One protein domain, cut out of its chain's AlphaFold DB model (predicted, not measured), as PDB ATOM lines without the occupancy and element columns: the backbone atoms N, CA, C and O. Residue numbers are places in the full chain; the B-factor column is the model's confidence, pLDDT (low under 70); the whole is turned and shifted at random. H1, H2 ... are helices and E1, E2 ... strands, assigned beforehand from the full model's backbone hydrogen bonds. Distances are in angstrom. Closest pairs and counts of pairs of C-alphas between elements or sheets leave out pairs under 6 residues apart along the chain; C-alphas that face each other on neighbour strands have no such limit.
ATOM      1  N   TYR A   4     -31.742 -22.007 -38.662       89.25
ATOM      2  CA  TYR A   4     -31.322 -20.606 -38.637       89.25
ATOM      3  C   TYR A   4     -31.701 -19.948 -37.309       89.25
ATOM      4  O   TYR A   4     -32.880 -19.807 -36.998       89.25
ATOM      5  N   LEU A   5     -30.701 -19.488 -36.558       87.62
ATOM      6  CA  LEU A   5     -30.896 -18.964 -35.203       87.62
ATOM      7  C   LEU A   5     -30.929 -17.438 -35.144       87.62
ATOM      8  O   LEU A   5     -31.440 -16.863 -34.181       87.62
ATOM      9  N   GLY A   6     -30.386 -16.767 -36.162       87.00
ATOM     10  CA  GLY A   6     -30.497 -15.322 -36.289       87.00
ATOM     11  C   GLY A   6     -29.267 -14.632 -36.857       87.00
ATOM     12  O   GLY A   6     -28.308 -15.249 -37.316       87.00
ATOM     13  N   THR A   7     -29.339 -13.304 -36.812       87.69
ATOM     14  CA  THR A   7     -28.267 -12.394 -37.205       87.69
ATOM     15  C   THR A   7     -27.725 -11.700 -35.962       87.69
ATOM     16  O   THR A   7     -28.506 -11.276 -35.108       87.69
ATOM     17  N   PHE A   8     -26.414 -11.519 -35.884       83.69
ATOM     18  CA  PHE A   8     -25.783 -10.674 -34.877       83.69
ATOM     19  C   PHE A   8     -24.711  -9.789 -35.510       83.69
ATOM     20  O   PHE A   8     -24.131 -10.123 -36.545       83.69
ATOM     21  N   MET A   9     -24.463  -8.645 -34.878       83.94
ATOM     22  CA  MET A   9     -23.416  -7.718 -35.283       83.94
ATOM     23  C   MET A   9     -22.281  -7.751 -34.267       83.94
ATOM     24  O   MET A   9     -22.511  -7.782 -33.058       83.94
ATOM     25  N   PHE A  10     -21.046  -7.730 -34.755       80.62
ATOM     26  CA  PHE A  10     -19.861  -7.602 -33.919       80.62
ATOM     27  C   PHE A  10     -18.891  -6.600 -34.534       80.62
ATOM     28  O   PHE A  10     -18.817  -6.440 -35.753       80.62
ATOM     29  N   TYR A  11     -18.142  -5.924 -33.675       81.06
ATOM     30  CA  TYR A  11     -17.067  -5.047 -34.102       81.06
ATOM     31  C   TYR A  11     -15.813  -5.880 -34.386       81.06
ATOM     32  O   TYR A  11     -15.390  -6.650 -33.521       81.06
ATOM     33  N   ALA A  12     -15.254  -5.745 -35.589       80.94
ATOM     34  CA  ALA A  12     -14.017  -6.389 -36.020       80.94
ATOM     35  C   ALA A  12     -12.859  -5.379 -35.900       80.94
ATOM     36  O   ALA A  12     -12.777  -4.457 -36.722       80.94
ATOM     37  N   PRO A  13     -11.994  -5.493 -34.870       75.38
ATOM     38  CA  PRO A  13     -10.935  -4.517 -34.626       75.38
ATOM     39  C   PRO A  13      -9.898  -4.445 -35.750       75.38
ATOM     40  O   PRO A  13      -9.312  -3.386 -35.950       75.38
ATOM     41  N   GLU A  14      -9.681  -5.543 -36.481       79.81
ATOM     42  CA  GLU A  14      -8.699  -5.632 -37.568       79.81
ATOM     43  C   GLU A  14      -8.940  -4.612 -38.690       79.81
ATOM     44  O   GLU A  14      -7.982  -4.065 -39.233       79.81
ATOM     45  N   ASP A  15     -10.207  -4.291 -38.966       83.44
ATOM     46  CA  ASP A  15     -10.600  -3.430 -40.087       83.44
ATOM     47  C   ASP A  15     -11.358  -2.175 -39.627       83.44
ATOM     48  O   ASP A  15     -11.875  -1.422 -40.454       83.44
ATOM     49  N   ASN A  16     -11.463  -1.957 -38.309       85.75
ATOM     50  CA  ASN A  16     -12.231  -0.873 -37.687       85.75
ATOM     51  C   ASN A  16     -13.679  -0.770 -38.221       85.75
ATOM     52  O   ASN A  16     -14.181   0.321 -38.503       85.75
ATOM     53  N   PHE A  17     -14.356  -1.912 -38.386       88.75
ATOM     54  CA  PHE A  17     -15.683  -1.962 -39.005       88.75
ATOM     55  C   PHE A  17     -16.636  -2.926 -38.288       88.75
ATOM     56  O   PHE A  17     -16.235  -3.942 -37.717       88.75
ATOM     57  N   TRP A  18     -17.931  -2.610 -38.338       84.06
ATOM     58  CA  TRP A  18     -19.001  -3.467 -37.830       84.06
ATOM     59  C   TRP A  18     -19.367  -4.536 -38.857       84.06
ATOM     60  O   TRP A  18     -19.737  -4.221 -39.987       84.06
ATOM     61  N   ARG A  19     -19.290  -5.811 -38.473       84.19
ATOM     62  CA  ARG A  19     -19.621  -6.947 -39.337       84.19
ATOM     63  C   ARG A  19     -20.917  -7.610 -38.884       84.19
ATOM     64  O   ARG A  19     -21.168  -7.767 -37.692       84.19
ATOM     65  N   THR A  20     -21.715  -8.028 -39.861       87.31
ATOM     66  CA  THR A  20     -22.997  -8.711 -39.654       87.31
ATOM     67  C   THR A  20     -22.847 -10.180 -40.001       87.31
ATOM     68  O   THR A  20     -22.531 -10.498 -41.147       87.31
ATOM     69  N   TRP A  21     -23.054 -11.068 -39.028       89.19
ATOM     70  CA  TRP A  21     -22.961 -12.517 -39.206       89.19
ATOM     71  C   TRP A  21     -24.285 -13.211 -38.897       89.19
ATOM     72  O   TRP A  21     -25.077 -12.785 -38.057       89.19
ATOM     73  N   HIS A  22     -24.499 -14.312 -39.597       90.50
ATOM     74  CA  HIS A  22     -25.654 -15.190 -39.526       90.50
ATOM     75  C   HIS A  22     -25.245 -16.484 -38.841       90.50
ATOM     76  O   HIS A  22     -24.161 -16.984 -39.126       90.50
ATOM     77  N   ILE A  23     -26.079 -17.004 -37.942       91.75
ATOM     78  CA  ILE A  23     -25.807 -18.239 -37.198       91.75
ATOM     79  C   ILE A  23     -26.859 -19.283 -37.545       91.75
ATOM     80  O   ILE A  23     -28.058 -18.996 -37.541       91.75
ATOM     81  N   TRP A  24     -26.397 -20.515 -37.734       92.81
ATOM     82  CA  TRP A  24     -27.230 -21.707 -37.701       92.81
ATOM     83  C   TRP A  24     -26.723 -22.658 -36.628       92.81
ATOM     84  O   TRP A  24     -25.520 -22.696 -36.377       92.81
ATOM     85  N   GLY A  25     -27.614 -23.424 -36.010       91.69
ATOM     86  CA  GLY A  25     -27.264 -24.396 -34.978       91.69
ATOM     87  C   GLY A  25     -27.710 -25.808 -35.317       91.69
ATOM     88  O   GLY A  25     -28.717 -26.016 -35.992       91.69
ATOM     89  N   TYR A  26     -26.955 -26.773 -34.805       91.06
ATOM     90  CA  TYR A  26     -27.342 -28.174 -34.693       91.06
ATOM     91  C   TYR A  26     -27.595 -28.488 -33.227       91.06
ATOM     92  O   TYR A  26     -26.725 -28.237 -32.388       91.06
ATOM     93  N   ALA A  27     -28.747 -29.085 -32.941       88.94
ATOM     94  CA  ALA A  27     -29.059 -29.631 -31.630       88.94
ATOM     95  C   ALA A  27     -29.041 -31.163 -31.636       88.94
ATOM     96  O   ALA A  27     -29.309 -31.790 -32.663       88.94
ATOM     97  N   ASP A  28     -28.717 -31.746 -30.484       88.12
ATOM     98  CA  ASP A  28     -28.950 -33.162 -30.207       88.12
ATOM     99  C   ASP A  28     -30.438 -33.450 -29.926       88.12
ATOM    100  O   ASP A  28     -31.288 -32.556 -29.939       88.12
ATOM    101  N   GLU A  29     -30.762 -34.713 -29.651       86.12
ATOM    102  CA  GLU A  29     -32.128 -35.169 -29.349       86.12
ATOM    103  C   GLU A  29     -32.738 -34.508 -28.098       86.12
ATOM    104  O   GLU A  29     -33.954 -34.519 -27.925       86.12
ATOM    105  N   ASN A  30     -31.910 -33.895 -27.244       84.94
ATOM    106  CA  ASN A  30     -32.333 -33.184 -26.038       84.94
ATOM    107  C   ASN A  30     -32.434 -31.665 -26.256       84.94
ATOM    108  O   ASN A  30     -32.638 -30.922 -25.296       84.94
ATOM    109  N   GLY A  31     -32.254 -31.182 -27.490       81.38
ATOM    110  CA  GLY A  31     -32.288 -29.757 -27.815       81.38
ATOM    111  C   GLY A  31     -31.004 -28.999 -27.460       81.38
ATOM    112  O   GLY A  31     -30.984 -27.769 -27.522       81.38
ATOM    113  N   LYS A  32     -29.918 -29.690 -27.088       86.44
ATOM    114  CA  LYS A  32     -28.645 -29.048 -26.738       86.44
ATOM    115  C   LYS A  32     -27.825 -28.767 -27.989       86.44
ATOM    116  O   LYS A  32     -27.576 -29.672 -28.780       86.44
ATOM    117  N   VAL A  33     -27.313 -27.543 -28.117       88.38
ATOM    118  CA  VAL A  33     -26.453 -27.168 -29.247       88.38
ATOM    119  C   VAL A  33     -25.112 -27.903 -29.177       88.38
ATOM    120  O   VAL A  33     -24.372 -27.814 -28.186       88.38
ATOM    121  N   ILE A  34     -24.800 -28.628 -30.252       90.12
ATOM    122  CA  ILE A  34     -23.565 -29.411 -30.415       90.12
ATOM    123  C   ILE A  34     -22.613 -28.802 -31.451       90.12
ATOM    124  O   ILE A  34     -21.393 -28.928 -31.311       90.12
ATOM    125  N   ALA A  35     -23.153 -28.091 -32.444       91.75
ATOM    126  CA  ALA A  35     -22.386 -27.413 -33.482       91.75
ATOM    127  C   ALA A  35     -23.133 -26.186 -34.018       91.75
ATOM    128  O   ALA A  35     -24.357 -26.087 -33.903       91.75
ATOM    129  N   ILE A  36     -22.390 -25.261 -34.624       92.94
ATOM    130  CA  ILE A  36     -22.934 -24.088 -35.309       92.94
ATOM    131  C   ILE A  36     -22.282 -23.892 -36.672       92.94
ATOM    132  O   ILE A  36     -21.169 -24.343 -36.920       92.94
ATOM    133  N   HIS A  37     -22.959 -23.144 -37.529       92.75
ATOM    134  CA  HIS A  37     -22.399 -22.538 -38.728       92.75
ATOM    135  C   HIS A  37     -22.506 -21.027 -38.594       92.75
ATOM    136  O   HIS A  37     -23.475 -20.524 -38.021       92.75
ATOM    137  N   ILE A  38     -21.532 -20.301 -39.136       91.12
ATOM    138  CA  ILE A  38     -21.548 -18.837 -39.163       91.12
ATOM    139  C   ILE A  38     -21.219 -18.317 -40.555       91.12
ATOM    140  O   ILE A  38     -20.386 -18.891 -41.236       91.12
ATOM    141  N   GLY A  39     -21.878 -17.260 -41.017       89.88
ATOM    142  CA  GLY A  39     -21.709 -16.777 -42.391       89.88
ATOM    143  C   GLY A  39     -22.073 -15.311 -42.565       89.88
ATOM    144  O   GLY A  39     -22.705 -14.711 -41.702       89.88
ATOM    145  N   ILE A  40     -21.688 -14.731 -43.701       88.25
ATOM    146  CA  ILE A  40     -21.967 -13.320 -44.040       88.25
ATOM    147  C   ILE A  40     -23.336 -13.100 -44.704       88.25
ATOM    148  O   ILE A  40     -23.733 -11.964 -44.936       88.25
ATOM    149  N   SER A  41     -24.052 -14.176 -45.027       87.94
ATOM    150  CA  SER A  41     -25.373 -14.160 -45.666       87.94
ATOM    151  C   SER A  41     -26.340 -15.057 -44.898       87.94
ATOM    152  O   SER A  41     -25.897 -15.916 -44.150       87.94
ATOM    153  N   LYS A  42     -27.653 -14.905 -45.106       87.00
ATOM    154  CA  LYS A  42     -28.686 -15.826 -44.587       87.00
ATOM    155  C   LYS A  42     -28.740 -17.166 -45.332       87.00
ATOM    156  O   LYS A  42     -29.543 -18.024 -44.974       87.00
ATOM    157  N   LEU A  43     -27.928 -17.341 -46.371       87.88
ATOM    158  CA  LEU A  43     -27.818 -18.590 -47.117       87.88
ATOM    159  C   LEU A  43     -26.796 -19.511 -46.441       87.88
ATOM    160  O   LEU A  43     -25.640 -19.127 -46.263       87.88
ATOM    161  N   LEU A  44     -27.218 -20.726 -46.080       85.62
ATOM    162  CA  LEU A  44     -26.374 -21.701 -45.376       85.62
ATOM    163  C   LEU A  44     -25.131 -22.102 -46.188       85.62
ATOM    164  O   LEU A  44     -24.068 -22.319 -45.618       85.62
ATOM    165  N   GLU A  45     -25.242 -22.151 -47.515       88.12
ATOM    166  CA  GLU A  45     -24.124 -22.431 -48.432       88.12
ATOM    167  C   GLU A  45     -23.007 -21.374 -48.380       88.12
ATOM    168  O   GLU A  45     -21.879 -21.646 -48.778       88.12
ATOM    169  N   CYS A  46     -23.297 -20.180 -47.852       84.69
ATOM    170  CA  CYS A  46     -22.314 -19.123 -47.620       84.69
ATOM    171  C   CYS A  46     -21.692 -19.177 -46.212       84.69
ATOM    172  O   CYS A  46     -20.956 -18.258 -45.837       84.69
ATOM    173  N   ALA A  47     -22.021 -20.183 -45.397       86.94
ATOM    174  CA  ALA A  47     -21.472 -20.317 -44.057       86.94
ATOM    175  C   ALA A  47     -20.058 -20.916 -44.069       86.94
ATOM    176  O   ALA A  47     -19.708 -21.741 -44.910       86.94
ATOM    177  N   SER A  48     -19.247 -20.535 -43.085       79.50
ATOM    178  CA  SER A  48     -17.834 -20.875 -42.926       79.50
ATOM    179  C   SER A  48     -17.576 -22.319 -42.460       79.50
ATOM    180  O   SER A  48     -16.621 -22.560 -41.727       79.50
ATOM    181  N   GLY A  49     -18.414 -23.273 -42.867       84.12
ATOM    182  CA  GLY A  49     -18.354 -24.669 -42.427       84.12
ATOM    183  C   GLY A  49     -18.861 -24.905 -41.000       84.12
ATOM    184  O   GLY A  49     -19.240 -23.970 -40.289       84.12
ATOM    185  N   GLU A  50     -18.887 -26.183 -40.615       90.06
ATOM    186  CA  GLU A  50     -19.331 -26.632 -39.294       90.06
ATOM    187  C   GLU A  50     -18.288 -26.302 -38.223       90.06
ATOM    188  O   GLU A  50     -17.088 -26.509 -38.406       90.06
ATOM    189  N   ILE A  51     -18.756 -25.777 -37.093       90.56
ATOM    190  CA  ILE A  51     -17.940 -25.442 -35.929       90.56
ATOM    191  C   ILE A  51     -18.541 -26.164 -34.734       90.56
ATOM    192  O   ILE A  51     -19.598 -25.785 -34.224       90.56
ATOM    193  N   THR A  52     -17.856 -27.203 -34.271       90.56
ATOM    194  CA  THR A  52     -18.299 -27.963 -33.105       90.56
ATOM    195  C   THR A  52     -17.977 -27.222 -31.805       90.56
ATOM    196  O   THR A  52     -17.168 -26.286 -31.757       90.56
ATOM    197  N   ARG A  53     -18.599 -27.646 -30.700       83.12
ATOM    198  CA  ARG A  53     -18.340 -27.069 -29.371       83.12
ATOM    199  C   ARG A  53     -16.876 -27.197 -28.927       83.12
ATOM    200  O   ARG A  53     -16.383 -26.296 -28.250       83.12
ATOM    201  N   SER A  54     -16.178 -28.262 -29.327       85.62
ATOM    202  CA  SER A  54     -14.742 -28.447 -29.069       85.62
ATOM    203  C   SER A  54     -13.840 -27.543 -29.917       85.62
ATOM    204  O   SER A  54     -12.720 -27.261 -29.501       85.62
ATOM    205  N   ASP A  55     -14.337 -27.016 -31.042       80.62
ATOM    206  CA  ASP A  55     -13.552 -26.249 -32.028       80.62
ATOM    207  C   ASP A  55     -13.700 -24.720 -31.883       80.62
ATOM    208  O   ASP A  55     -13.280 -23.932 -32.749       80.62
ATOM    209  N   CYS A  56     -14.295 -24.261 -30.776       80.75
ATOM    210  CA  CYS A  56     -14.487 -22.846 -30.450       80.75
ATOM    211  C   CYS A  56     -13.175 -22.181 -29.982       80.75
ATOM    212  O   CYS A  56     -13.041 -21.732 -28.843       80.75
ATOM    213  N   GLY A  57     -12.191 -22.114 -30.883       76.88
ATOM    214  CA  GLY A  57     -10.841 -21.617 -30.604       76.88
ATOM    215  C   GLY A  57     -10.705 -20.095 -30.484       76.88
ATOM    216  O   GLY A  57      -9.734 -19.628 -29.898       76.88
ATOM    217  N   ASN A  58     -11.658 -19.308 -30.996       85.19
ATOM    218  CA  ASN A  58     -11.625 -17.841 -30.913       85.19
ATOM    219  C   ASN A  58     -12.890 -17.260 -30.253       85.19
ATOM    220  O   ASN A  58     -13.934 -17.914 -30.188       85.19
ATOM    221  N   GLU A  59     -12.793 -16.020 -29.764       84.19
ATOM    222  CA  GLU A  59     -13.875 -15.354 -29.024       84.19
ATOM    223  C   GLU A  59     -15.147 -15.156 -29.854       84.19
ATOM    224  O   GLU A  59     -16.250 -15.292 -29.327       84.19
ATOM    225  N   LEU A  60     -15.021 -14.912 -31.160       83.81
ATOM    226  CA  LEU A  60     -16.173 -14.789 -32.054       83.81
ATOM    227  C   LEU A  60     -16.984 -16.091 -32.106       83.81
ATOM    228  O   LEU A  60     -18.202 -16.069 -31.942       83.81
ATOM    229  N   ARG A  61     -16.308 -17.236 -32.265       87.44
ATOM    230  CA  ARG A  61     -16.936 -18.567 -32.280       87.44
ATOM    231  C   ARG A  61     -17.582 -18.900 -30.941       87.44
ATOM    232  O   ARG A  61     -18.720 -19.355 -30.920       87.44
ATOM    233  N   LYS A  62     -16.907 -18.604 -29.823       87.38
ATOM    234  CA  LYS A  62     -17.482 -18.781 -28.477       87.38
ATOM    235  C   LYS A  62     -18.748 -17.944 -28.283       87.38
ATOM    236  O   LYS A  62     -19.741 -18.450 -27.761       87.38
ATOM    237  N   ARG A  63     -18.742 -16.680 -28.721       85.56
ATOM    238  CA  ARG A  63     -19.916 -15.795 -28.659       85.56
ATOM    239  C   ARG A  63     -21.055 -16.315 -29.529       85.56
ATOM    240  O   ARG A  63     -22.179 -16.393 -29.046       85.56
ATOM    241  N   ALA A  64     -20.767 -16.726 -30.762       88.69
ATOM    242  CA  ALA A  64     -21.766 -17.308 -31.650       88.69
ATOM    243  C   ALA A  64     -22.383 -18.589 -31.058       88.69
ATOM    244  O   ALA A  64     -23.602 -18.732 -31.061       88.69
ATOM    245  N   MET A  65     -21.570 -19.464 -30.457       90.06
ATOM    246  CA  MET A  65     -22.048 -20.674 -29.775       90.06
ATOM    247  C   MET A  65     -22.947 -20.336 -28.582       90.06
ATOM    248  O   MET A  65     -24.002 -20.934 -28.412       90.06
ATOM    249  N   LYS A  66     -22.581 -19.328 -27.784       88.75
ATOM    250  CA  LYS A  66     -23.413 -18.858 -26.670       88.75
ATOM    251  C   LYS A  66     -24.750 -18.283 -27.146       88.75
ATOM    252  O   LYS A  66     -25.775 -18.552 -26.528       88.75
ATOM    253  N   ILE A  67     -24.750 -17.502 -28.228       87.62
ATOM    254  CA  ILE A  67     -25.982 -16.992 -28.844       87.62
ATOM    255  C   ILE A  67     -26.836 -18.164 -29.333       87.62
ATOM    256  O   ILE A  67     -28.043 -18.160 -29.112       87.62
ATOM    257  N   ALA A  68     -26.220 -19.178 -29.945       89.00
ATOM    258  CA  ALA A  68     -26.924 -20.370 -30.392       89.00
ATOM    259  C   ALA A  68     -27.569 -21.130 -29.223       89.00
ATOM    260  O   ALA A  68     -28.771 -21.379 -29.266       89.00
ATOM    261  N   ASP A  69     -26.806 -21.401 -28.156       87.31
ATOM    262  CA  ASP A  69     -27.302 -22.008 -26.910       87.31
ATOM    263  C   ASP A  69     -28.511 -21.217 -26.367       87.31
ATOM    264  O   ASP A  69     -29.546 -21.796 -26.043       87.31
ATOM    265  N   GLN A  70     -28.423 -19.882 -26.318       85.50
ATOM    266  CA  GLN A  70     -29.513 -19.024 -25.843       85.50
ATOM    267  C   GLN A  70     -30.744 -19.060 -26.750       85.50
ATOM    268  O   GLN A  70     -31.862 -19.066 -26.249       85.50
ATOM    269  N   ARG A  71     -30.557 -19.035 -28.073       82.19
ATOM    270  CA  ARG A  71     -31.652 -18.983 -29.048       82.19
ATOM    271  C   ARG A  71     -32.380 -20.309 -29.166       82.19
ATOM    272  O   ARG A  71     -33.602 -20.291 -29.194       82.19
ATOM    273  N   MET A  72     -31.664 -21.429 -29.163       79.50
ATOM    274  CA  MET A  72     -32.293 -22.751 -29.187       79.50
ATOM    275  C   MET A  72     -32.976 -23.070 -27.853       79.50
ATOM    276  O   MET A  72     -34.081 -23.597 -27.859       79.50
ATOM    277  N   ALA A  73     -32.413 -22.636 -26.717       72.75
ATOM    278  CA  ALA A  73     -33.115 -22.710 -25.432       72.75
ATOM    279  C   ALA A  73     -34.364 -21.804 -25.379       72.75
ATOM    280  O   ALA A  73     -35.342 -22.139 -24.717       72.75
ATOM    281  N   LYS A  74     -34.342 -20.660 -26.080       65.19
ATOM    282  CA  LYS A  74     -35.455 -19.698 -26.179       65.19
ATOM    283  C   LYS A  74     -36.392 -19.926 -27.363       65.19
ATOM    284  O   LYS A  74     -37.348 -19.172 -27.496       65.19
ATOM    285  N   ALA A  75     -36.206 -20.960 -28.183       53.25
ATOM    286  CA  ALA A  75     -37.156 -21.310 -29.243       53.25
ATOM    287  C   ALA A  75     -38.555 -21.697 -28.692       53.25
ATOM    288  O   ALA A  75     -39.477 -21.939 -29.464       53.25
ATOM    289  N   MET A  76     -38.737 -21.684 -27.362       48.75
ATOM    290  CA  MET A  76     -40.037 -21.704 -26.685       48.75
ATOM    291  C   MET A  76     -40.768 -20.343 -26.630       48.75
ATOM    292  O   MET A  76     -41.957 -20.336 -26.336       48.75
ATOM    293  N   GLU A  77     -40.133 -19.202 -26.935       42.62
ATOM    294  CA  GLU A  77     -40.764 -17.869 -26.871       42.62
ATOM    295  C   GLU A  77     -40.315 -16.982 -28.052       42.62
ATOM    296  O   GLU A  77     -39.203 -16.452 -28.103       42.62
TER     297      GLU A  77
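What this domain is: This is residues 4 to 77 of the 89 residues of an uncharacterized protein of Candidatus Kaiserbacteria bacterium CG_4_8_14_3_um_filter_38_9 (UniProt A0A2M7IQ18). A strongly twisted four-stranded sheet curls round one helix, H1, making two layers; the turns at the ends of E2 mark the long axis. The 74 printed residues include four named strands, then one named helix. The sheet E1, E2, E3, E4 is a meander, each strand the antiparallel neighbour of the one before; the class is mixed. It is compact, radius of gyration of the C-alphas 12.2 A, spanning 40 by 26 by 22 A.

How they stand to each other: Begin with E1, residues 4 to 12, and E2, residues 17 to 27, a hairpin at 148 degrees: N 8 and O 21 are within hydrogen-bond range, 2.8 A. E3, residues 33 to 39, forms a hairpin with E2 (N 24 and O 37, 2.9 A) and with E4, residues 47 to 52 (N 36 and O 51, 2.9 A). H1, residues 59 to 73, is on the sheet; its closest C-alphas to E3 are Asp 69 and Val 33, 5.7 A. Every O i to N i+4 pair in H1 is within range. E1 and E4 are apart.

Where its parts are: Find C-alpha 4 at (-31.322, -20.606, -38.637), where E1 begins, 22.5 A long; E2 spans 31.6 A, E3 17.4 A, E4 13.7 A. H1 runs 20.9 A to C-alpha 73 at (-33.115, -22.710, -25.432).

The domain as a whole: The farthest C-alphas, Asn 16 and Glu 29, are 40.5 A apart. The printed part has no cut, no link is long, and residues 74 to 77 have pLDDT under 70.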